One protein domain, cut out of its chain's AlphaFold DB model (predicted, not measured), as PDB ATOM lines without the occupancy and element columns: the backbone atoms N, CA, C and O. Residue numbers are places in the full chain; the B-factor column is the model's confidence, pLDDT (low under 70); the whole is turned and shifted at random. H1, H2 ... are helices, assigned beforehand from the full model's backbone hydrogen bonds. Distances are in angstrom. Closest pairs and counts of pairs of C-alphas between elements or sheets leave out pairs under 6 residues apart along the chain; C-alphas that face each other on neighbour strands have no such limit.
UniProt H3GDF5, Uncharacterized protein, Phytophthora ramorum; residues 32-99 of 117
ATOM      1  N   PRO A  32      45.949  15.989 -14.368       58.16
ATOM      2  CA  PRO A  32      45.441  15.541 -15.653       58.16
ATOM      3  C   PRO A  32      44.660  16.705 -16.254       58.16
ATOM      4  O   PRO A  32      44.022  17.451 -15.517       58.16
ATOM      5  N   LEU A  33      44.696  16.892 -17.576       56.44
ATOM      6  CA  LEU A  33      43.988  18.002 -18.240       56.44
ATOM      7  C   LEU A  33      42.498  18.070 -17.844       56.44
ATOM      8  O   LEU A  33      41.894  19.135 -17.887       56.44
ATOM      9  N   ALA A  34      41.928  16.957 -17.378       59.75
ATOM     10  CA  ALA A  34      40.613  16.894 -16.753       59.75
ATOM     11  C   ALA A  34      40.440  17.825 -15.532       59.75
ATOM     12  O   ALA A  34      39.341  18.340 -15.352       59.75
ATOM     13  N   VAL A  35      41.480  18.095 -14.726       64.69
ATOM     14  CA  VAL A  35      41.404  19.016 -13.576       64.69
ATOM     15  C   VAL A  35      41.002  20.410 -14.039       64.69
ATOM     16  O   VAL A  35      39.889  20.803 -13.716       64.69
ATOM     17  N   PRO A  36      41.815  21.165 -14.811       65.56
ATOM     18  CA  PRO A  36      41.468  22.539 -15.179       65.56
ATOM     19  C   PRO A  36      40.201  22.645 -16.045       65.56
ATOM     20  O   PRO A  36      39.602  23.720 -16.138       65.56
ATOM     21  N   LEU A  37      39.794  21.552 -16.698       65.19
ATOM     22  CA  LEU A  37      38.613  21.522 -17.557       65.19
ATOM     23  C   LEU A  37      37.313  21.235 -16.794       65.19
ATOM     24  O   LEU A  37      36.266  21.744 -17.197       65.19
ATOM     25  N   ALA A  38      37.360  20.485 -15.694       72.12
ATOM     26  CA  ALA A  38      36.178  20.174 -14.899       72.12
ATOM     27  C   ALA A  38      35.644  21.418 -14.165       72.12
ATOM     28  O   ALA A  38      36.399  22.200 -13.584       72.12
ATOM     29  N   LYS A  39      34.317  21.604 -14.182       77.62
ATOM     30  CA  LYS A  39      33.637  22.452 -13.194       77.62
ATOM     31  C   LYS A  39      33.389  21.608 -11.943       77.62
ATOM     32  O   LYS A  39      33.199  20.395 -12.034       77.62
ATOM     33  N   TYR A  40      33.407  22.246 -10.780       78.06
ATOM     34  CA  TYR A  40      33.301  21.552  -9.499       78.06
ATOM     35  C   TYR A  40      32.026  21.931  -8.774       78.06
ATOM     36  O   TYR A  40      31.560  23.071  -8.861       78.06
ATOM     37  N   LYS A  41      31.526  20.984  -7.981       80.44
ATOM     38  CA  LYS A  41      30.445  21.218  -7.028       80.44
ATOM     39  C   LYS A  41      30.807  22.389  -6.107       80.44
ATOM     40  O   LYS A  41      31.961  22.568  -5.704       80.44
ATOM     41  N   LYS A  42      29.809  23.200  -5.750       76.81
ATOM     42  CA  LYS A  42      29.995  24.409  -4.933       76.81
ATOM     43  C   LYS A  42      30.725  24.088  -3.622       76.81
ATOM     44  O   LYS A  42      30.297  23.232  -2.856       76.81
ATOM     45  N   GLY A  43      31.807  24.817  -3.348       72.56
ATOM     46  CA  GLY A  43      32.583  24.668  -2.112       72.56
ATOM     47  C   GLY A  43      33.535  23.466  -2.084       72.56
ATOM     48  O   GLY A  43      34.086  23.171  -1.026       72.56
ATOM     49  N   LYS A  44      33.749  22.780  -3.213       71.00
ATOM     50  CA  LYS A  44      34.726  21.692  -3.343       71.00
ATOM     51  C   LYS A  44      35.946  22.164  -4.147       71.00
ATOM     52  O   LYS A  44      35.797  22.880  -5.134       71.00
ATOM     53  N   GLN A  45      37.152  21.786  -3.717       63.22
ATOM     54  CA  GLN A  45      38.409  22.035  -4.438       63.22
ATOM     55  C   GLN A  45      39.023  20.709  -4.889       63.22
ATOM     56  O   GLN A  45      38.905  19.698  -4.197       63.22
ATOM     57  N   VAL A  46      39.709  20.713  -6.035       60.91
ATOM     58  CA  VAL A  46      40.392  19.519  -6.547       60.91
ATOM     59  C   VAL A  46      41.747  19.367  -5.890       60.91
ATOM     60  O   VAL A  46      42.772  19.753  -6.442       60.91
ATOM     61  N   SER A  47      41.758  18.797  -4.695       53.62
ATOM     62  CA  SER A  47      43.003  18.401  -4.033       53.62
ATOM     63  C   SER A  47      43.123  16.892  -3.833       53.62
ATOM     64  O   SER A  47      44.131  16.434  -3.307       53.62
ATOM     65  N   SER A  48      42.136  16.095  -4.256       54.44
ATOM     66  CA  SER A  48      42.134  14.650  -3.998       54.44
ATOM     67  C   SER A  48      41.571  13.893  -5.200       54.44
ATOM     68  O   SER A  48      40.363  13.784  -5.368       54.44
ATOM     69  N   TRP A  49      42.466  13.395  -6.056       54.38
ATOM     70  CA  TRP A  49      42.144  12.474  -7.160       54.38
ATOM     71  C   TRP A  49      41.868  11.048  -6.678       54.38
ATOM     72  O   TRP A  49      41.354  10.226  -7.428       54.38
ATOM     73  N   ILE A  50      42.217  10.756  -5.427       56.88
ATOM     74  CA  ILE A  50      41.978   9.470  -4.791       56.88
ATOM     75  C   ILE A  50      40.661   9.585  -4.032       56.88
ATOM     76  O   ILE A  50      40.602  10.205  -2.970       56.88
ATOM     77  N   VAL A  51      39.603   9.006  -4.597       62.16
ATOM     78  CA  VAL A  51      38.380   8.703  -3.852       62.16
ATOM     79  C   VAL A  51      38.606   7.333  -3.229       62.16
ATOM     80  O   VAL A  51      38.452   6.309  -3.888       62.16
ATOM     81  N   GLN A  52      39.069   7.316  -1.981       64.50
ATOM     82  CA  GLN A  52      39.101   6.080  -1.212       64.50
ATOM     83  C   GLN A  52      37.676   5.808  -0.726       64.50
ATOM     84  O   GLN A  52      37.118   6.596   0.031       64.50
ATOM     85  N   ILE A  53      37.087   4.722  -1.219       75.00
ATOM     86  CA  ILE A  53      35.805   4.210  -0.741       75.00
ATOM     87  C   ILE A  53      36.134   3.197   0.356       75.00
ATOM     88  O   ILE A  53      36.877   2.246   0.106       75.00
ATOM     89  N   ASP A  54      35.622   3.420   1.564       81.31
ATOM     90  CA  ASP A  54      35.787   2.473   2.670       81.31
ATOM     91  C   ASP A  54      35.154   1.113   2.324       81.31
ATOM     92  O   ASP A  54      34.290   1.048   1.448       81.31
ATOM     93  N   PRO A  55      35.544  -0.001   2.963       83.75
ATOM     94  CA  PRO A  55      34.882  -1.282   2.748       83.75
ATOM     95  C   PRO A  55      33.380  -1.201   3.038       83.75
ATOM     96  O   PRO A  55      32.950  -0.656   4.049       83.75
ATOM     97  N   GLN A  56      32.586  -1.755   2.129       86.81
ATOM     98  CA  GLN A  56      31.137  -1.522   2.065       86.81
ATOM     99  C   GLN A  56      30.329  -2.616   2.755       86.81
ATOM    100  O   GLN A  56      29.143  -2.453   3.021       86.81
ATOM    101  N   LEU A  57      30.986  -3.735   3.057       90.50
ATOM    102  CA  LEU A  57      30.439  -4.801   3.876       90.50
ATOM    103  C   LEU A  57      31.276  -4.874   5.150       90.50
ATOM    104  O   LEU A  57      32.511  -4.832   5.105       90.50
ATOM    105  N   GLU A  58      30.600  -4.969   6.289       92.25
ATOM    106  CA  GLU A  58      31.257  -5.049   7.588       92.25
ATOM    107  C   GLU A  58      31.925  -6.417   7.764       92.25
ATOM    108  O   GLU A  58      31.267  -7.458   7.853       92.25
ATOM    109  N   ALA A  59      33.254  -6.417   7.822       93.19
ATOM    110  CA  ALA A  59      34.043  -7.606   8.098       93.19
ATOM    111  C   ALA A  59      35.429  -7.238   8.628       93.19
ATOM    112  O   ALA A  59      35.931  -6.137   8.394       93.19
ATOM    113  N   ASP A  60      36.079  -8.194   9.290       92.88
ATOM    114  CA  ASP A  60      37.493  -8.090   9.637       92.88
ATOM    115  C   ASP A  60      38.368  -8.477   8.432       92.88
ATOM    116  O   ASP A  60      38.988  -9.540   8.391       92.88
ATOM    117  N   TRP A  61      38.379  -7.613   7.414       91.06
ATOM    118  CA  TRP A  61      39.090  -7.838   6.150       91.06
ATOM    119  C   TRP A  61      40.593  -8.068   6.321       91.06
ATOM    120  O   TRP A  61      41.209  -8.745   5.506       91.06
ATOM    121  N   ASN A  62      41.180  -7.522   7.388       91.62
ATOM    122  CA  ASN A  62      42.614  -7.604   7.653       91.62
ATOM    123  C   ASN A  62      43.018  -8.880   8.408       91.62
ATOM    124  O   ASN A  62      44.211  -9.131   8.575       91.62
ATOM    125  N   SER A  63      42.052  -9.684   8.867       93.06
ATOM    126  CA  SER A  63      42.325 -10.971   9.519       93.06
ATOM    127  C   SER A  63      42.728 -12.080   8.544       93.06
ATOM    128  O   SER A  63      43.254 -13.111   8.971       93.06
ATOM    129  N   ILE A  64      42.503 -11.878   7.242       92.31
ATOM    130  CA  ILE A  64      42.735 -12.872   6.196       92.31
ATOM    131  C   ILE A  64      43.830 -12.388   5.242       92.31
ATOM    132  O   ILE A  64      43.754 -11.292   4.698       92.31
ATOM    133  N   TYR A  65      44.826 -13.243   5.005       91.31
ATOM    134  CA  TYR A  65      45.942 -12.980   4.084       91.31
ATOM    135  C   TYR A  65      45.953 -13.899   2.854       91.31
ATOM    136  O   TYR A  65      46.798 -13.736   1.979       91.31
ATOM    137  N   ASP A  66      45.056 -14.886   2.810       95.31
ATOM    138  CA  ASP A  66      44.911 -15.828   1.700       95.31
ATOM    139  C   ASP A  66      43.740 -15.420   0.801       95.31
ATOM    140  O   ASP A  66      42.629 -15.195   1.285       95.31
ATOM    141  N   ASP A  67      43.975 -15.368  -0.510       94.81
ATOM    142  CA  ASP A  67      42.979 -14.908  -1.482       94.81
ATOM    143  C   ASP A  67      41.735 -15.806  -1.524       94.81
ATOM    144  O   ASP A  67      40.620 -15.310  -1.690       94.81
ATOM    145  N   THR A  68      41.886 -17.122  -1.332       96.19
ATOM    146  CA  THR A  68      40.746 -18.054  -1.341       96.19
ATOM    147  C   THR A  68      39.838 -17.789  -0.145       96.19
ATOM    148  O   THR A  68      38.617 -17.702  -0.292       96.19
ATOM    149  N   ALA A  69      40.433 -17.616   1.034       94.50
ATOM    150  CA  ALA A  69      39.707 -17.261   2.246       94.50
ATOM    151  C   ALA A  69      39.092 -15.851   2.162       94.50
ATOM    152  O   ALA A  69      37.980 -15.642   2.647       94.50
ATOM    153  N   LEU A  70      39.764 -14.899   1.506       94.94
ATOM    154  CA  LEU A  70      39.252 -13.540   1.321       94.94
ATOM    155  C   LEU A  70      38.036 -13.517   0.384       94.94
ATOM    156  O   LEU A  70      37.041 -12.852   0.677       94.94
ATOM    157  N   ILE A  71      38.080 -14.285  -0.709       93.94
ATOM    158  CA  ILE A  71      36.945 -14.461  -1.628       93.94
ATOM    159  C   ILE A  71      35.763 -15.116  -0.906       93.94
ATOM    160  O   ILE A  71      34.625 -14.677  -1.085       93.94
ATOM    161  N   ALA A  72      36.016 -16.132  -0.075       96.00
ATOM    162  CA  ALA A  72      34.974 -16.776   0.720       96.00
ATOM    163  C   ALA A  72      34.315 -15.785   1.696       96.00
ATOM    164  O   ALA A  72      33.090 -15.672   1.710       96.00
ATOM    165  N   LEU A  73      35.116 -14.994   2.422       94.94
ATOM    166  CA  LEU A  73      34.609 -13.943   3.308       94.94
ATOM    167  C   LEU A  73      33.763 -12.919   2.540       94.94
ATOM    168  O   LEU A  73      32.684 -12.546   2.996       94.94
ATOM    169  N   TYR A  74      34.218 -12.478   1.364       92.38
ATOM    170  CA  TYR A  74      33.446 -11.559   0.529       92.38
ATOM    171  C   TYR A  74      32.092 -12.151   0.121       92.38
ATOM    172  O   TYR A  74      31.069 -11.477   0.250       92.38
ATOM    173  N   ALA A  75      32.067 -13.404  -0.343       93.00
ATOM    174  CA  ALA A  75      30.837 -14.076  -0.749       93.00
ATOM    175  C   ALA A  75      29.844 -14.208   0.419       93.00
ATOM    176  O   ALA A  75      28.666 -13.875   0.261       93.00
ATOM    177  N   ASP A  76      30.328 -14.601   1.600       95.44
ATOM    178  CA  ASP A  76      29.513 -14.703   2.813       95.44
ATOM    179  C   ASP A  76      28.915 -13.344   3.199       95.44
ATOM    180  O   ASP A  76      27.713 -13.232   3.447       95.44
ATOM    181  N   LYS A  77      29.717 -12.275   3.157       95.19
ATOM    182  CA  LYS A  77      29.253 -10.919   3.483       95.19
ATOM    183  C   LYS A  77      28.296 -10.338   2.455       95.19
ATOM    184  O   LYS A  77      27.331  -9.664   2.827       95.19
ATOM    185  N   ALA A  78      28.512 -10.627   1.174       92.75
ATOM    186  CA  ALA A  78      27.584 -10.250   0.117       92.75
ATOM    187  C   ALA A  78      26.231 -10.951   0.306       92.75
ATOM    188  O   ALA A  78      25.184 -10.333   0.111       92.75
ATOM    189  N   LYS A  79      26.236 -12.212   0.744       94.19
ATOM    190  CA  LYS A  79      25.024 -12.966   1.069       94.19
ATOM    191  C   LYS A  79      24.301 -12.439   2.303       94.19
ATOM    192  O   LYS A  79      23.102 -12.185   2.219       94.19
ATOM    193  N   GLU A  80      25.012 -12.219   3.410       94.81
ATOM    194  CA  GLU A  80      24.458 -11.619   4.637       94.81
ATOM    195  C   GLU A  80      23.790 -10.265   4.356       94.81
ATOM    196  O   GLU A  80      22.721  -9.968   4.888       94.81
ATOM    197  N   SER A  81      24.387  -9.480   3.458       92.00
ATOM    198  CA  SER A  81      23.893  -8.154   3.071       92.00
ATOM    199  C   SER A  81      22.832  -8.192   1.957       92.00
ATOM    200  O   SER A  81      22.283  -7.159   1.568       92.00
ATOM    201  N   GLY A  82      22.502  -9.379   1.437       91.88
ATOM    202  CA  GLY A  82      21.469  -9.568   0.416       91.88
ATOM    203  C   GLY A  82      21.847  -9.048  -0.976       91.88
ATOM    204  O   GLY A  82      20.963  -8.599  -1.710       91.88
ATOM    205  N   TYR A  83      23.136  -9.093  -1.317       91.62
ATOM    206  CA  TYR A  83      23.709  -8.680  -2.605       91.62
ATOM    207  C   TYR A  83      24.250  -9.850  -3.448       91.62
ATOM    208  O   TYR A  83      24.655  -9.629  -4.586       91.62
ATOM    209  N   GLU A  84      24.242 -11.087  -2.933       90.75
ATOM    210  CA  GLU A  84      24.789 -12.293  -3.598       90.75
ATOM    211  C   GLU A  84      24.306 -12.468  -5.049       90.75
ATOM    212  O   GLU A  84      25.093 -12.792  -5.935       90.75
ATOM    213  N   SER A  85      23.021 -12.220  -5.308       91.06
ATOM    214  CA  SER A  85      22.414 -12.359  -6.638       91.06
ATOM    215  C   SER A  85      22.228 -11.036  -7.382       91.06
ATOM    216  O   SER A  85      21.788 -11.043  -8.529       91.06
ATOM    217  N   ASP A  86      22.487  -9.905  -6.723       91.00
ATOM    218  CA  ASP A  86      22.226  -8.574  -7.265       91.00
ATOM    219  C   ASP A  86      23.176  -7.533  -6.659       91.00
ATOM    220  O   ASP A  86      22.855  -6.805  -5.717       91.00
ATOM    221  N   VAL A  87      24.369  -7.445  -7.246       89.06
ATOM    222  CA  VAL A  87      25.362  -6.426  -6.887       89.06
ATOM    223  C   VAL A  87      24.921  -5.013  -7.286       89.06
ATOM    224  O   VAL A  87      25.390  -4.036  -6.701       89.06
ATOM    225  N   ARG A  88      23.996  -4.867  -8.251       90.19
ATOM    226  CA  ARG A  88      23.486  -3.548  -8.657       90.19
ATOM    227  C   ARG A  88      22.746  -2.889  -7.508       90.19
ATOM    228  O   ARG A  88      22.917  -1.697  -7.307       90.19
ATOM    229  N   LYS A  89      22.043  -3.668  -6.687       90.25
ATOM    230  CA  LYS A  89      21.409  -3.171  -5.464       90.25
ATOM    231  C   LYS A  89      22.391  -2.474  -4.509       90.25
ATOM    232  O   LYS A  89      21.989  -1.511  -3.870       90.25
ATOM    233  N   LEU A  90      23.646  -2.925  -4.406       89.50
ATOM    234  CA  LEU A  90      24.678  -2.232  -3.621       89.50
ATOM    235  C   LEU A  90      25.098  -0.929  -4.314       89.50
ATOM    236  O   LEU A  90      25.034   0.139  -3.712       89.50
ATOM    237  N   LEU A  91      25.479  -1.012  -5.589       89.81
ATOM    238  CA  LEU A  91      26.006   0.131  -6.347       89.81
ATOM    239  C   LEU A  91      24.971   1.248  -6.549       89.81
ATOM    240  O   LEU A  91      25.320   2.419  -6.562       89.81
ATOM    241  N   ASP A  92      23.698   0.893  -6.673       90.94
ATOM    242  CA  ASP A  92      22.604   1.835  -6.906       90.94
ATOM    243  C   ASP A  92      21.971   2.327  -5.585       90.94
ATOM    244  O   ASP A  92      21.035   3.125  -5.612       90.94
ATOM    245  N   SER A  93      22.464   1.869  -4.422       89.44
ATOM    246  CA  SER A  93      21.897   2.233  -3.112       89.44
ATOM    247  C   SER A  93      22.252   3.644  -2.642       89.44
ATOM    248  O   SER A  93      21.461   4.247  -1.916       89.44
ATOM    249  N   ASP A  94      23.408   4.177  -3.052       89.44
ATOM    250  CA  ASP A  94      23.886   5.494  -2.624       89.44
ATOM    251  C   ASP A  94      24.570   6.254  -3.769       89.44
ATOM    252  O   ASP A  94      25.722   6.003  -4.139       89.44
ATOM    253  N   ALA A  95      23.860   7.246  -4.306       86.12
ATOM    254  CA  ALA A  95      24.370   8.118  -5.358       86.12
ATOM    255  C   ALA A  95      25.542   9.008  -4.896       86.12
ATOM    256  O   ALA A  95      26.358   9.401  -5.731       86.12
ATOM    257  N   ASN A  96      25.672   9.288  -3.593       85.25
ATOM    258  CA  ASN A  96      26.786  10.068  -3.044       85.25
ATOM    259  C   ASN A  96      28.080   9.256  -2.978       85.25
ATOM    260  O   ASN A  96      29.165   9.836  -2.934       85.25
ATOM    261  N   LEU A  97      27.966   7.927  -2.967       84.75
ATOM    262  CA  LEU A  97      29.100   7.021  -2.857       84.75
ATOM    263  C   LEU A  97      29.498   6.419  -4.207       84.75
ATOM    264  O   LEU A  97      30.683   6.398  -4.539       84.75
ATOM    265  N   TYR A  98      28.517   5.999  -5.011       84.44
ATOM    266  CA  TYR A  98      28.735   5.297  -6.283       84.44
ATOM    267  C   TYR A  98      28.197   6.030  -7.519       84.44
ATOM    268  O   TYR A  98      28.460   5.606  -8.645       84.44
ATOM    269  N   GLY A  99      27.425   7.102  -7.331       79.31
ATOM    270  CA  GLY A  99      26.708   7.794  -8.402       79.31
ATOM    271  C   GLY A  99      27.297   9.150  -8.781       79.31
ATOM    272  O   GLY A  99      28.392   9.523  -8.378       79.31
TER     273      GLY A  99
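What this domain is: This is residues 32 to 99 of the 117 residues of an uncharacterized protein of Phytophthora ramorum (UniProt H3GDF5). With little regular structure, this is an open, lopsided U: H2 is its base at one end, residues 38 to 66 make a long arm out to short H1, and a shorter arm holds H3 and H4. The printed part has 68 residues, 26 of them in four named helices, H1 to H4 in order, with no named strand: all helix. It is only just extended, close to loose, with a radius of gyration of the C-alphas of 16.6 A, and spans 43 by 26 by 19 A.

How they stand to each other: Start at H2, residues 67 to 80, which touches no helix; every O i to N i+4 pair in it is within hydrogen-bond range. H3, residues 88 to 91, is apart from H2. H4, residues 95 to 98, is close to H3 but not clearly touching: their closest C-alphas, of Leu 91 and Tyr 98, are 5.8 A apart. H1, residues 34 to 37, is apart from the other three. H1, H3 and H4 are too short for an O i to N i+4 pair.

Where its parts are: Find C-alpha 67 at (42.979, -14.908, -1.482); from there H2 runs 19.8 A to C-alpha 80 at (24.458, -11.619, 4.637). H1 measures 5.1 A, H3 5.0 A and H4 5.3 A, ending at C-alpha 98, (28.735, 5.297, -6.283).

The domain as a whole: The two C-alphas farthest apart, of Lys 42 and Thr 68, are 43.9 A apart. The printed part has no cut; H1 to H2 is a long link of 29 residues, in which residues 39 to 45 stand free. Look for pLDDT under 70 at residues 32 to 37 and 45 to 52.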